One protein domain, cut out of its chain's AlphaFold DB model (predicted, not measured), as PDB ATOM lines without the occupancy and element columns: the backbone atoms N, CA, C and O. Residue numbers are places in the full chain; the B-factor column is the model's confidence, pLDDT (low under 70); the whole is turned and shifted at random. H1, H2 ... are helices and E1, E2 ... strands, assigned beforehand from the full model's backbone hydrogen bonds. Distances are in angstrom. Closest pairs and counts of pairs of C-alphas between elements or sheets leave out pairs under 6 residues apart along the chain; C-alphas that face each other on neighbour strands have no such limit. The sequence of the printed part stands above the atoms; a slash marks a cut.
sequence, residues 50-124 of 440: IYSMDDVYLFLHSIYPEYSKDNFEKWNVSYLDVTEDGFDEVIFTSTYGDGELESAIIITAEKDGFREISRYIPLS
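This is residues 50 to 124 of the 440 residues of an uncharacterized protein of Clostridiaceae bacterium (UniProt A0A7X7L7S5). A four-stranded antiparallel sheet with a strong twist forms a wall, and the helix H1 crosses one of its faces at the E3 and E4 side, making two layers. The short helix H2 comes between H1 and E1 along the chain, and the loops of residues 81 to 88 and 94 to 104 lie toward opposite ends of the longest axis. The printed part has 75 residues with two named helices and four named strands, in the order H1 H2 E1 E2 E3 E4; the sheet order is E1 - E2 - E3 - E4. The class is mixed, helices and strands, with under half of the residues in named elements. The whole is compact, with a radius of gyration of the C-alphas of 11.9 A, and spans 34 by 24 by 18 A.

The sheet is a meander, each strand the antiparallel neighbour of the one before: E1, residues 76 to 80, E2, residues 89 to 93, E3, residues 105 to 110, and E4, residues 113 to 116. It is only just strongly twisted, its C-alphas lying up to 4.4 A off the best plane. Hairpin E1 and E2 has N 78 and O 91 within hydrogen-bond range at 3.0 A. Hairpin E2 and E3 has N 92 and O 105 at 2.8 A. Hairpin E3 and E4 has N 110 and O 113 at 2.8 A. The pairing of E3 is staggered, with E2 over residues 105 to 107 and with E4 over 107 to 110. H1, residues 53 to 63, is on the sheet at a height of 9.3 A, over E3 and E4; on the local plane it runs across the strands, at 67 degrees to E3. The closest C-alphas of H1 and E4, those of Phe 59 and Phe 114, are 7.1 A apart. H2, residues 69 to 72, is not on the sheet. It is close to but not clearly touching H1, with the closest C-alphas, of Tyr 57 and Phe 72, 7.3 A apart. In H1 every O i to N i+4 pair is within hydrogen-bond range; H2 is too short for such a pair.

E3 measures 16.0 A from first to last C-alpha, E1 13.1 A, E2 12.9 A and E4 10.5 A. H1 measures 15.3 A and H2 5.0 A. H1 begins at C-alpha 53 (169.515, 161.659, 171.874), E1 at C-alpha 76 (158.044, 159.614, 167.039), and E4 ends at C-alpha 116 (167.382, 147.446, 173.356).

The two C-alphas farthest apart, of Gly 97 and Lys 111, are 35.7 A apart. The printed part has no cut. The link E2 to E3 is long, with 11 residues. The mean pLDDT of the printed part is 86.6; residues 50 to 51 and 96 to 98 are under 70.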
ATOM      1  N   ILE A  50     167.691 161.397 181.064       56.75
ATOM      2  CA  ILE A  50     168.807 160.437 181.211       56.75
ATOM      3  C   ILE A  50     169.456 160.143 179.845       56.75
ATOM      4  O   ILE A  50     170.615 159.724 179.778       56.75
ATOM      5  N   TYR A  51     168.746 160.410 178.748       67.50
ATOM      6  CA  TYR A  51     169.143 160.029 177.398       67.50
ATOM      7  C   TYR A  51     169.614 161.235 176.581       67.50
ATOM      8  O   TYR A  51     168.832 162.066 176.133       67.50
ATOM      9  N   SER A  52     170.911 161.288 176.282       85.56
ATOM     10  CA  SER A  52     171.413 162.124 175.189       85.56
ATOM     11  C   SER A  52     170.956 161.516 173.862       85.56
ATOM     12  O   SER A  52     171.417 160.441 173.484       85.56
ATOM     13  N   MET A  53     170.051 162.186 173.140       88.12
ATOM     14  CA  MET A  53     169.515 161.659 171.874       88.12
ATOM     15  C   MET A  53     170.577 161.465 170.787       88.12
ATOM     16  O   MET A  53     170.427 160.593 169.935       88.12
ATOM     17  N   ASP A  54     171.682 162.214 170.838       89.62
ATOM     18  CA  ASP A  54     172.832 161.958 169.967       89.62
ATOM     19  C   ASP A  54     173.532 160.636 170.337       89.62
ATOM     20  O   ASP A  54     173.917 159.880 169.444       89.62
ATOM     21  N   ASP A  55     173.660 160.316 171.629       90.19
ATOM     22  CA  ASP A  55     174.244 159.045 172.079       90.19
ATOM     23  C   ASP A  55     173.304 157.862 171.793       90.19
ATOM     24  O   ASP A  55     173.768 156.796 171.379       90.19
ATOM     25  N   VAL A  56     171.986 158.060 171.927       92.00
ATOM     26  CA  VAL A  56     170.967 157.079 171.523       92.00
ATOM     27  C   VAL A  56     171.027 156.824 170.017       92.00
ATOM     28  O   VAL A  56     171.050 155.668 169.595       92.00
ATOM     29  N   TYR A  57     171.134 157.873 169.196       92.44
ATOM     30  CA  TYR A  57     171.321 157.726 167.753       92.44
ATOM     31  C   TYR A  57     172.603 156.952 167.420       92.44
ATOM     32  O   TYR A  57     172.569 156.044 166.593       92.44
ATOM     33  N   LEU A  58     173.735 157.269 168.060       92.88
ATOM     34  CA  LEU A  58     174.995 156.554 167.828       92.88
ATOM     35  C   LEU A  58     174.891 155.069 168.195       92.88
ATOM     36  O   LEU A  58     175.419 154.223 167.470       92.88
ATOM     37  N   PHE A  59     174.202 154.753 169.293       93.31
ATOM     38  CA  PHE A  59     173.898 153.380 169.682       93.31
ATOM     39  C   PHE A  59     173.028 152.682 168.632       93.31
ATOM     40  O   PHE A  59     173.428 151.640 168.111       93.31
ATOM     41  N   LEU A  60     171.900 153.277 168.246       92.69
ATOM     42  CA  LEU A  60     170.990 152.687 167.266       92.69
ATOM     43  C   LEU A  60     171.630 152.524 165.893       92.69
ATOM     44  O   LEU A  60     171.500 151.466 165.298       92.69
ATOM     45  N   HIS A  61     172.394 153.505 165.416       93.94
ATOM     46  CA  HIS A  61     173.106 153.414 164.142       93.94
ATOM     47  C   HIS A  61     174.193 152.323 164.149       93.94
ATOM     48  O   HIS A  61     174.585 151.825 163.095       93.94
ATOM     49  N   SER A  62     174.686 151.920 165.328       92.94
ATOM     50  CA  SER A  62     175.604 150.782 165.448       92.94
ATOM     51  C   SER A  62     174.913 149.423 165.278       92.94
ATOM     52  O   SER A  62     175.566 148.467 164.858       92.94
ATOM     53  N   ILE A  63     173.608 149.349 165.572       90.88
ATOM     54  CA  ILE A  63     172.772 148.146 165.437       90.88
ATOM     55  C   ILE A  63     172.084 148.122 164.063       90.88
ATOM     56  O   ILE A  63     172.084 147.088 163.398       90.88
ATOM     57  N   TYR A  64     171.583 149.276 163.625       88.62
ATOM     58  CA  TYR A  64     170.798 149.498 162.411       88.62
ATOM     59  C   TYR A  64     171.454 150.568 161.516       88.62
ATOM     60  O   TYR A  64     170.959 151.699 161.411       88.62
ATOM     61  N   PRO A  65     172.603 150.268 160.883       88.62
ATOM     62  CA  PRO A  65     173.330 151.229 160.050       88.62
ATOM     63  C   PRO A  65     172.556 151.684 158.800       88.62
ATOM     64  O   PRO A  65     172.935 152.675 158.173       88.62
ATOM     65  N   GLU A  66     171.494 150.972 158.417       87.25
ATOM     66  CA  GLU A  66     170.571 151.333 157.343       87.25
ATOM     67  C   GLU A  66     169.782 152.619 157.630       87.25
ATOM     68  O   GLU A  66     169.441 153.342 156.693       87.25
ATOM     69  N   TYR A  67     169.544 152.952 158.902       87.12
ATOM     70  CA  TYR A  67     168.831 154.167 159.271       87.12
ATOM     71  C   TYR A  67     169.788 155.356 159.362       87.12
ATOM     72  O   TYR A  67     170.719 155.402 160.172       87.12
ATOM     73  N   SER A  68     169.547 156.345 158.501       89.44
ATOM     74  CA  SER A  68     170.262 157.620 158.529       89.44
ATOM     75  C   SER A  68     169.799 158.505 159.693       89.44
ATOM     76  O   SER A  68     168.715 158.311 160.244       89.44
ATOM     77  N   LYS A  69     170.584 159.538 160.030       90.94
ATOM     78  CA  LYS A  69     170.157 160.567 160.994       90.94
ATOM     79  C   LYS A  69     168.844 161.238 160.572       90.94
ATOM     80  O   LYS A  69     167.967 161.423 161.405       90.94
ATOM     81  N   ASP A  70     168.673 161.493 159.275       90.75
ATOM     82  CA  ASP A  70     167.438 162.058 158.720       90.75
ATOM     83  C   ASP A  70     166.228 161.122 158.910       90.75
ATOM     84  O   ASP A  70     165.102 161.603 159.024       90.75
ATOM     85  N   ASN A  71     166.433 159.796 158.937       89.00
ATOM     86  CA  ASN A  71     165.370 158.837 159.263       89.00
ATOM     87  C   ASN A  71     165.026 158.909 160.754       89.00
ATOM     88  O   ASN A  71     163.854 159.040 161.095       89.00
ATOM     89  N   PHE A  72     166.045 158.882 161.616       90.38
ATOM     90  CA  PHE A  72     165.899 158.936 163.072       90.38
ATOM     91  C   PHE A  72     165.143 160.185 163.548       90.38
ATOM     92  O   PHE A  72     164.234 160.090 164.365       90.38
ATOM     93  N   GLU A  73     165.453 161.355 162.983       89.88
ATOM     94  CA  GLU A  73     164.799 162.630 163.327       89.88
ATOM     95  C   GLU A  73     163.310 162.693 162.934       89.88
ATOM     96  O   GLU A  73     162.596 163.598 163.366       89.88
ATOM     97  N   LYS A  74     162.827 161.746 162.119       90.50
ATOM     98  CA  LYS A  74     161.417 161.635 161.718       90.50
ATOM     99  C   LYS A  74     160.615 160.668 162.583       90.50
ATOM    100  O   LYS A  74     159.399 160.592 162.419       90.50
ATOM    101  N   TRP A  75     161.269 159.893 163.443       92.19
ATOM    102  CA  TRP A  75     160.579 158.949 164.312       92.19
ATOM    103  C   TRP A  75     159.884 159.681 165.453       92.19
ATOM    104  O   TRP A  75     160.372 160.683 165.976       92.19
ATOM    105  N   ASN A  76     158.733 159.155 165.849       91.69
ATOM    106  CA  ASN A  76     158.044 159.614 167.039       91.69
ATOM    107  C   ASN A  76     158.742 159.015 168.256       91.69
ATOM    108  O   ASN A  76     158.995 157.808 168.290       91.69
ATOM    109  N   VAL A  77     159.010 159.855 169.250       92.44
ATOM    110  CA  VAL A  77     159.650 159.456 170.503       92.44
ATOM    111  C   VAL A  77     158.647 159.594 171.638       92.44
ATOM    112  O   VAL A  77     158.015 160.642 171.783       92.44
ATOM    113  N   SER A  78     158.519 158.549 172.445       92.44
ATOM    114  CA  SER A  78     157.771 158.568 173.703       92.44
ATOM    115  C   SER A  78     158.612 157.974 174.828       92.44
ATOM    116  O   SER A  78     159.524 157.190 174.573       92.44
ATOM    117  N   TYR A  79     158.281 158.343 176.061       92.81
ATOM    118  CA  TYR A  79     158.961 157.890 177.269       92.81
ATOM    119  C   TYR A  79     157.940 157.188 178.156       92.81
ATOM    120  O   TYR A  79     156.916 157.791 178.480       92.81
ATOM    121  N   LEU A  80     158.178 155.916 178.467       93.12
ATOM    122  CA  LEU A  80     157.298 155.094 179.299       93.12
ATOM    123  C   LEU A  80     158.151 154.196 180.197       93.12
ATOM    124  O   LEU A  80     159.064 153.555 179.693       93.12
ATOM    125  N   ASP A  81     157.822 154.103 181.483       92.06
ATOM    126  CA  ASP A  81     158.368 153.101 182.410       92.06
ATOM    127  C   ASP A  81     157.770 151.718 182.091       92.06
ATOM    128  O   ASP A  81     156.735 151.320 182.633       92.06
ATOM    129  N   VAL A  82     158.367 151.022 181.118       91.62
ATOM    130  CA  VAL A  82     157.937 149.695 180.649       91.62
ATOM    131  C   VAL A  82     158.480 148.595 181.557       91.62
ATOM    132  O   VAL A  82     157.901 147.509 181.630       91.62
ATOM    133  N   THR A  83     159.601 148.849 182.230       90.31
ATOM    134  CA  THR A  83     160.233 147.884 183.140       90.31
ATOM    135  C   THR A  83     159.705 147.949 184.576       90.31
ATOM    136  O   THR A  83     160.024 147.059 185.369       90.31
ATOM    137  N   GLU A  84     158.867 148.944 184.891       86.62
ATOM    138  CA  GLU A  84     158.330 149.251 186.225       86.62
ATOM    139  C   GLU A  84     159.421 149.504 187.281       86.62
ATOM    140  O   GLU A  84     159.221 149.291 188.484       86.62
ATOM    141  N   ASP A  85     160.604 149.939 186.846       86.94
ATOM    142  CA  ASP A  85     161.743 150.200 187.724       86.94
ATOM    143  C   ASP A  85     161.792 151.658 188.224       86.94
ATOM    144  O   ASP A  85     162.623 152.007 189.077       86.94
ATOM    145  N   GLY A  86     160.840 152.481 187.771       85.19
ATOM    146  CA  GLY A  86     160.718 153.897 188.087       85.19
ATOM    147  C   GLY A  86     161.490 154.816 187.138       85.19
ATOM    148  O   GLY A  86     161.542 156.022 187.409       85.19
ATOM    149  N   PHE A  87     162.094 154.286 186.069       87.38
ATOM    150  CA  PHE A  87     162.767 155.048 185.023       87.38
ATOM    151  C   PHE A  87     162.115 154.810 183.664       87.38
ATOM    152  O   PHE A  87     161.823 153.687 183.276       87.38
ATOM    153  N   ASP A  88     161.930 155.886 182.900       90.00
ATOM    154  CA  ASP A  88     161.330 155.760 181.577       90.00
ATOM    155  C   ASP A  88     162.304 155.113 180.573       90.00
ATOM    156  O   ASP A  88     163.474 155.502 180.439       90.00
ATOM    157  N   GLU A  89     161.788 154.179 179.782       93.81
ATOM    158  CA  GLU A  89     162.386 153.727 178.535       93.81
ATOM    159  C   GLU A  89     162.057 154.672 177.378       93.81
ATOM    160  O   GLU A  89     160.962 155.229 177.282       93.81
ATOM    161  N   VAL A  90     163.000 154.799 176.441       94.06
ATOM    162  CA  VAL A  90     162.787 155.530 175.188       94.06
ATOM    163  C   VAL A  90     162.177 154.596 174.160       94.06
ATOM    164  O   VAL A  90     162.748 153.555 173.833       94.06
ATOM    165  N   ILE A  91     161.045 155.003 173.601       94.62
ATOM    166  CA  ILE A  91     160.310 154.250 172.593       94.62
ATOM    167  C   ILE A  91     160.299 155.044 171.292       94.62
ATOM    168  O   ILE A  91     159.805 156.172 171.245       94.62
ATOM    169  N   PHE A  92     160.788 154.422 170.224       94.50
ATOM    170  CA  PHE A  92     160.716 154.942 168.866       94.50
ATOM    171  C   PHE A  92     159.610 154.241 168.091       94.50
ATOM    172  O   PHE A  92     159.590 153.014 167.983       94.50
ATOM    173  N   THR A  93     158.713 155.027 167.506       92.62
ATOM    174  CA  THR A  93     157.684 154.548 166.580       92.62
ATOM    175  C   THR A  93     157.676 155.387 165.305       92.62
ATOM    176  O   THR A  93     158.294 156.446 165.218       92.62
ATOM    177  N   SER A  94     156.966 154.922 164.283       87.88
ATOM    178  CA  SER A  94     156.719 155.687 163.062       87.88
ATOM    179  C   SER A  94     155.340 155.358 162.493       87.88
ATOM    180  O   SER A  94     154.701 154.383 162.887       87.88
ATOM    181  N   THR A  95     154.871 156.191 161.570       80.25
ATOM    182  CA  THR A  95     153.724 155.925 160.694       80.25
ATOM    183  C   THR A  95     154.181 156.030 159.240       80.25
ATOM    184  O   THR A  95     155.164 156.698 158.936       80.25
ATOM    185  N   TYR A  96     153.476 155.366 158.328       66.62
ATOM    186  CA  TYR A  96     153.931 155.129 156.957       66.62
ATOM    187  C   TYR A  96     154.406 156.378 156.198       66.62
ATOM    188  O   TYR A  96     153.698 157.381 156.124       66.62
ATOM    189  N   GLY A  97     155.547 156.240 155.514       61.09
ATOM    190  CA  GLY A  97     156.025 157.162 154.479       61.09
ATOM    191  C   GLY A  97     157.198 158.057 154.877       61.09
ATOM    192  O   GLY A  97     157.863 158.566 153.978       61.09
ATOM    193  N   ASP A  98     157.497 158.198 156.171       64.50
ATOM    194  CA  ASP A  98     158.655 158.953 156.659       64.50
ATOM    195  C   ASP A  98     159.426 158.151 157.728       64.50
ATOM    196  O   ASP A  98     158.848 157.575 158.646       64.50
ATOM    197  N   GLY A  99     160.751 158.060 157.579       70.25
ATOM    198  CA  GLY A  99     161.650 157.428 158.554       70.25
ATOM    199  C   GLY A  99     161.876 155.914 158.419       70.25
ATOM    200  O   GLY A  99     162.764 155.408 159.091       70.25
ATOM    201  N   GLU A 100     161.143 155.194 157.560       80.12
ATOM    202  CA  GLU A 100     161.388 153.769 157.208       80.12
ATOM    203  C   GLU A 100     161.378 152.756 158.379       80.12
ATOM    204  O   GLU A 100     161.759 151.599 158.205       80.12
ATOM    205  N   LEU A 101     160.930 153.156 159.572       82.94
ATOM    206  CA  LEU A 101     160.893 152.280 160.744       82.94
ATOM    207  C   LEU A 101     159.696 151.324 160.673       82.94
ATOM    208  O   LEU A 101     158.543 151.760 160.677       82.94
ATOM    209  N   GLU A 102     159.973 150.021 160.616       79.38
ATOM    210  CA  GLU A 102     158.956 148.966 160.459       79.38
ATOM    211  C   GLU A 102     158.477 148.378 161.793       79.38
ATOM    212  O   GLU A 102     157.348 147.889 161.900       79.38
ATOM    213  N   SER A 103     159.320 148.437 162.825       85.88
ATOM    214  CA  SER A 103     159.019 147.950 164.169       85.88
ATOM    215  C   SER A 103     159.425 148.964 165.223       85.88
ATOM    216  O   SER A 103     160.431 149.651 165.063       85.88
ATOM    217  N   ALA A 104     158.671 149.035 166.317       90.31
ATOM    218  CA  ALA A 104     159.035 149.897 167.424       90.31
ATOM    219  C   ALA A 104     160.344 149.435 168.065       90.31
ATOM    220  O   ALA A 104     160.569 148.230 168.217       90.31
ATOM    221  N   ILE A 105     161.165 150.403 168.461       93.38
ATOM    222  CA  ILE A 105     162.422 150.166 169.169       93.38
ATOM    223  C   ILE A 105     162.270 150.714 170.580       93.38
ATOM    224  O   ILE A 105     161.894 151.873 170.743       93.38
ATOM    225  N   ILE A 106     162.562 149.892 171.584       94.75
ATOM    226  CA  ILE A 106     162.449 150.267 172.996       94.75
ATOM    227  C   ILE A 106     163.806 150.104 173.662       94.75
ATOM    228  O   ILE A 106     164.391 149.018 173.637       94.75
ATOM    229  N   ILE A 107     164.307 151.191 174.242       94.00
ATOM    230  CA  ILE A 107     165.655 151.291 174.795       94.00
ATOM    231  C   ILE A 107     165.574 151.647 176.268       94.00
ATOM    232  O   ILE A 107     164.923 152.620 176.640       94.00
ATOM    233  N   THR A 108     166.322 150.902 177.072       91.56
ATOM    234  CA  THR A 108     166.558 151.195 178.485       91.56
ATOM    235  C   THR A 108     168.009 151.637 178.701       91.56
ATOM    236  O   THR A 108     168.931 151.189 177.999       91.56
ATOM    237  N   ALA A 109     168.224 152.552 179.644       86.81
ATOM    238  CA  ALA A 109     169.548 152.985 180.067       86.81
ATOM    239  C   ALA A 109     170.139 151.998 181.079       86.81
ATOM    240  O   ALA A 109     169.505 151.603 182.051       86.81
ATOM    241  N   GLU A 110     171.412 151.658 180.905       82.81
ATOM    242  CA  GLU A 110     172.172 150.846 181.846       82.81
ATOM    243  C   GLU A 110     173.423 151.583 182.325       82.81
ATOM    244  O   GLU A 110     173.873 152.572 181.747       82.81
ATOM    245  N   LYS A 111     174.042 151.059 183.387       77.06
ATOM    246  CA  LYS A 111     175.237 151.649 184.009       77.06
ATOM    247  C   LYS A 111     176.373 151.951 183.016       77.06
ATOM    248  O   LYS A 111     177.116 152.904 183.240       77.06
ATOM    249  N   ASP A 112     176.508 151.143 181.963       78.31
ATOM    250  CA  ASP A 112     177.599 151.222 180.986       78.31
ATOM    251  C   ASP A 112     177.112 151.506 179.543       78.31
ATOM    252  O   ASP A 112     177.877 151.313 178.597       78.31
ATOM    253  N   GLY A 113     175.870 151.975 179.346       84.94
ATOM    254  CA  GLY A 113     175.362 152.341 178.018       84.94
ATOM    255  C   GLY A 113     173.855 152.166 177.851       84.94
ATOM    256  O   GLY A 113     173.085 152.430 178.766       84.94
ATOM    257  N   PHE A 114     173.447 151.717 176.665       90.69
ATOM    258  CA  PHE A 114     172.051 151.469 176.313       90.69
ATOM    259  C   PHE A 114     171.835 149.998 175.974       90.69
ATOM    260  O   PHE A 114     172.734 149.335 175.444       90.69
ATOM    261  N   ARG A 115     170.627 149.506 176.240       90.94
ATOM    262  CA  ARG A 115     170.174 148.184 175.813       90.94
ATOM    263  C   ARG A 115     168.819 148.301 175.133       90.94
ATOM    264  O   ARG A 115     167.905 148.920 175.665       90.94
ATOM    265  N   GLU A 116     168.685 147.664 173.977       92.19
ATOM    266  CA  GLU A 116     167.382 147.446 173.356       92.19
ATOM    267  C   GLU A 116     166.673 146.264 174.030       92.19
ATOM    268  O   GLU A 116     167.269 145.199 174.224       92.19
ATOM    269  N   ILE A 117     165.401 146.455 174.377       92.06
ATOM    270  CA  ILE A 117     164.551 145.441 175.014       92.06
ATOM    271  C   ILE A 117     163.358 145.021 174.139       92.06
ATOM    272  O   ILE A 117     162.641 144.089 174.497       92.06
ATOM    273  N   SER A 118     163.154 145.630 172.970       85.69
ATOM    274  CA  SER A 118     162.188 145.170 171.961       85.69
ATOM    275  C   SER A 118     162.698 143.937 171.202       85.69
ATOM    276  O   SER A 118     163.850 143.887 170.789       85.69
ATOM    277  N   ARG A 119     161.843 142.923 170.984       72.50
ATOM    278  CA  ARG A 119     162.161 141.783 170.090       72.50
ATOM    279  C   ARG A 119     161.622 141.957 168.677       72.50
ATOM    280  O   ARG A 119     162.331 141.663 167.722       72.50
ATOM    281  N   TYR A 120     160.364 142.374 168.564       78.81
ATOM    282  CA  TYR A 120     159.704 142.800 167.331       78.81
ATOM    283  C   TYR A 120     158.299 143.299 167.689       78.81
ATOM    284  O   TYR A 120     157.453 142.512 168.114       78.81
ATOM    285  N   ILE A 121     158.052 144.601 167.539       81.62
ATOM    286  CA  ILE A 121     156.740 145.218 167.771       81.62
ATOM    287  C   ILE A 121     156.308 145.862 166.454       81.62
ATOM    288  O   ILE A 121     156.794 146.947 166.139       81.62
ATOM    289  N   PRO A 122     155.477 145.196 165.636       80.31
ATOM    290  CA  PRO A 122     155.172 145.681 164.300       80.31
ATOM    291  C   PRO A 122     154.412 147.006 164.363       80.31
ATOM    292  O   PRO A 122     153.452 147.160 165.118       80.31
ATOM    293  N   LEU A 123     154.826 147.956 163.529       81.62
ATOM    294  CA  LEU A 123     154.136 149.228 163.381       81.62
ATOM    295  C   LEU A 123     153.093 149.121 162.269       81.62
ATOM    296  O   LEU A 123     153.288 148.477 161.235       81.62
ATOM    297  N   SER A 124     151.944 149.741 162.489       81.69
ATOM    298  CA  SER A 124     150.889 149.857 161.497       81.69
ATOM    299  C   SER A 124     151.024 151.133 160.675       81.69
ATOM    300  O   SER A 124     151.743 152.074 161.014       81.69
TER     301      SER A 124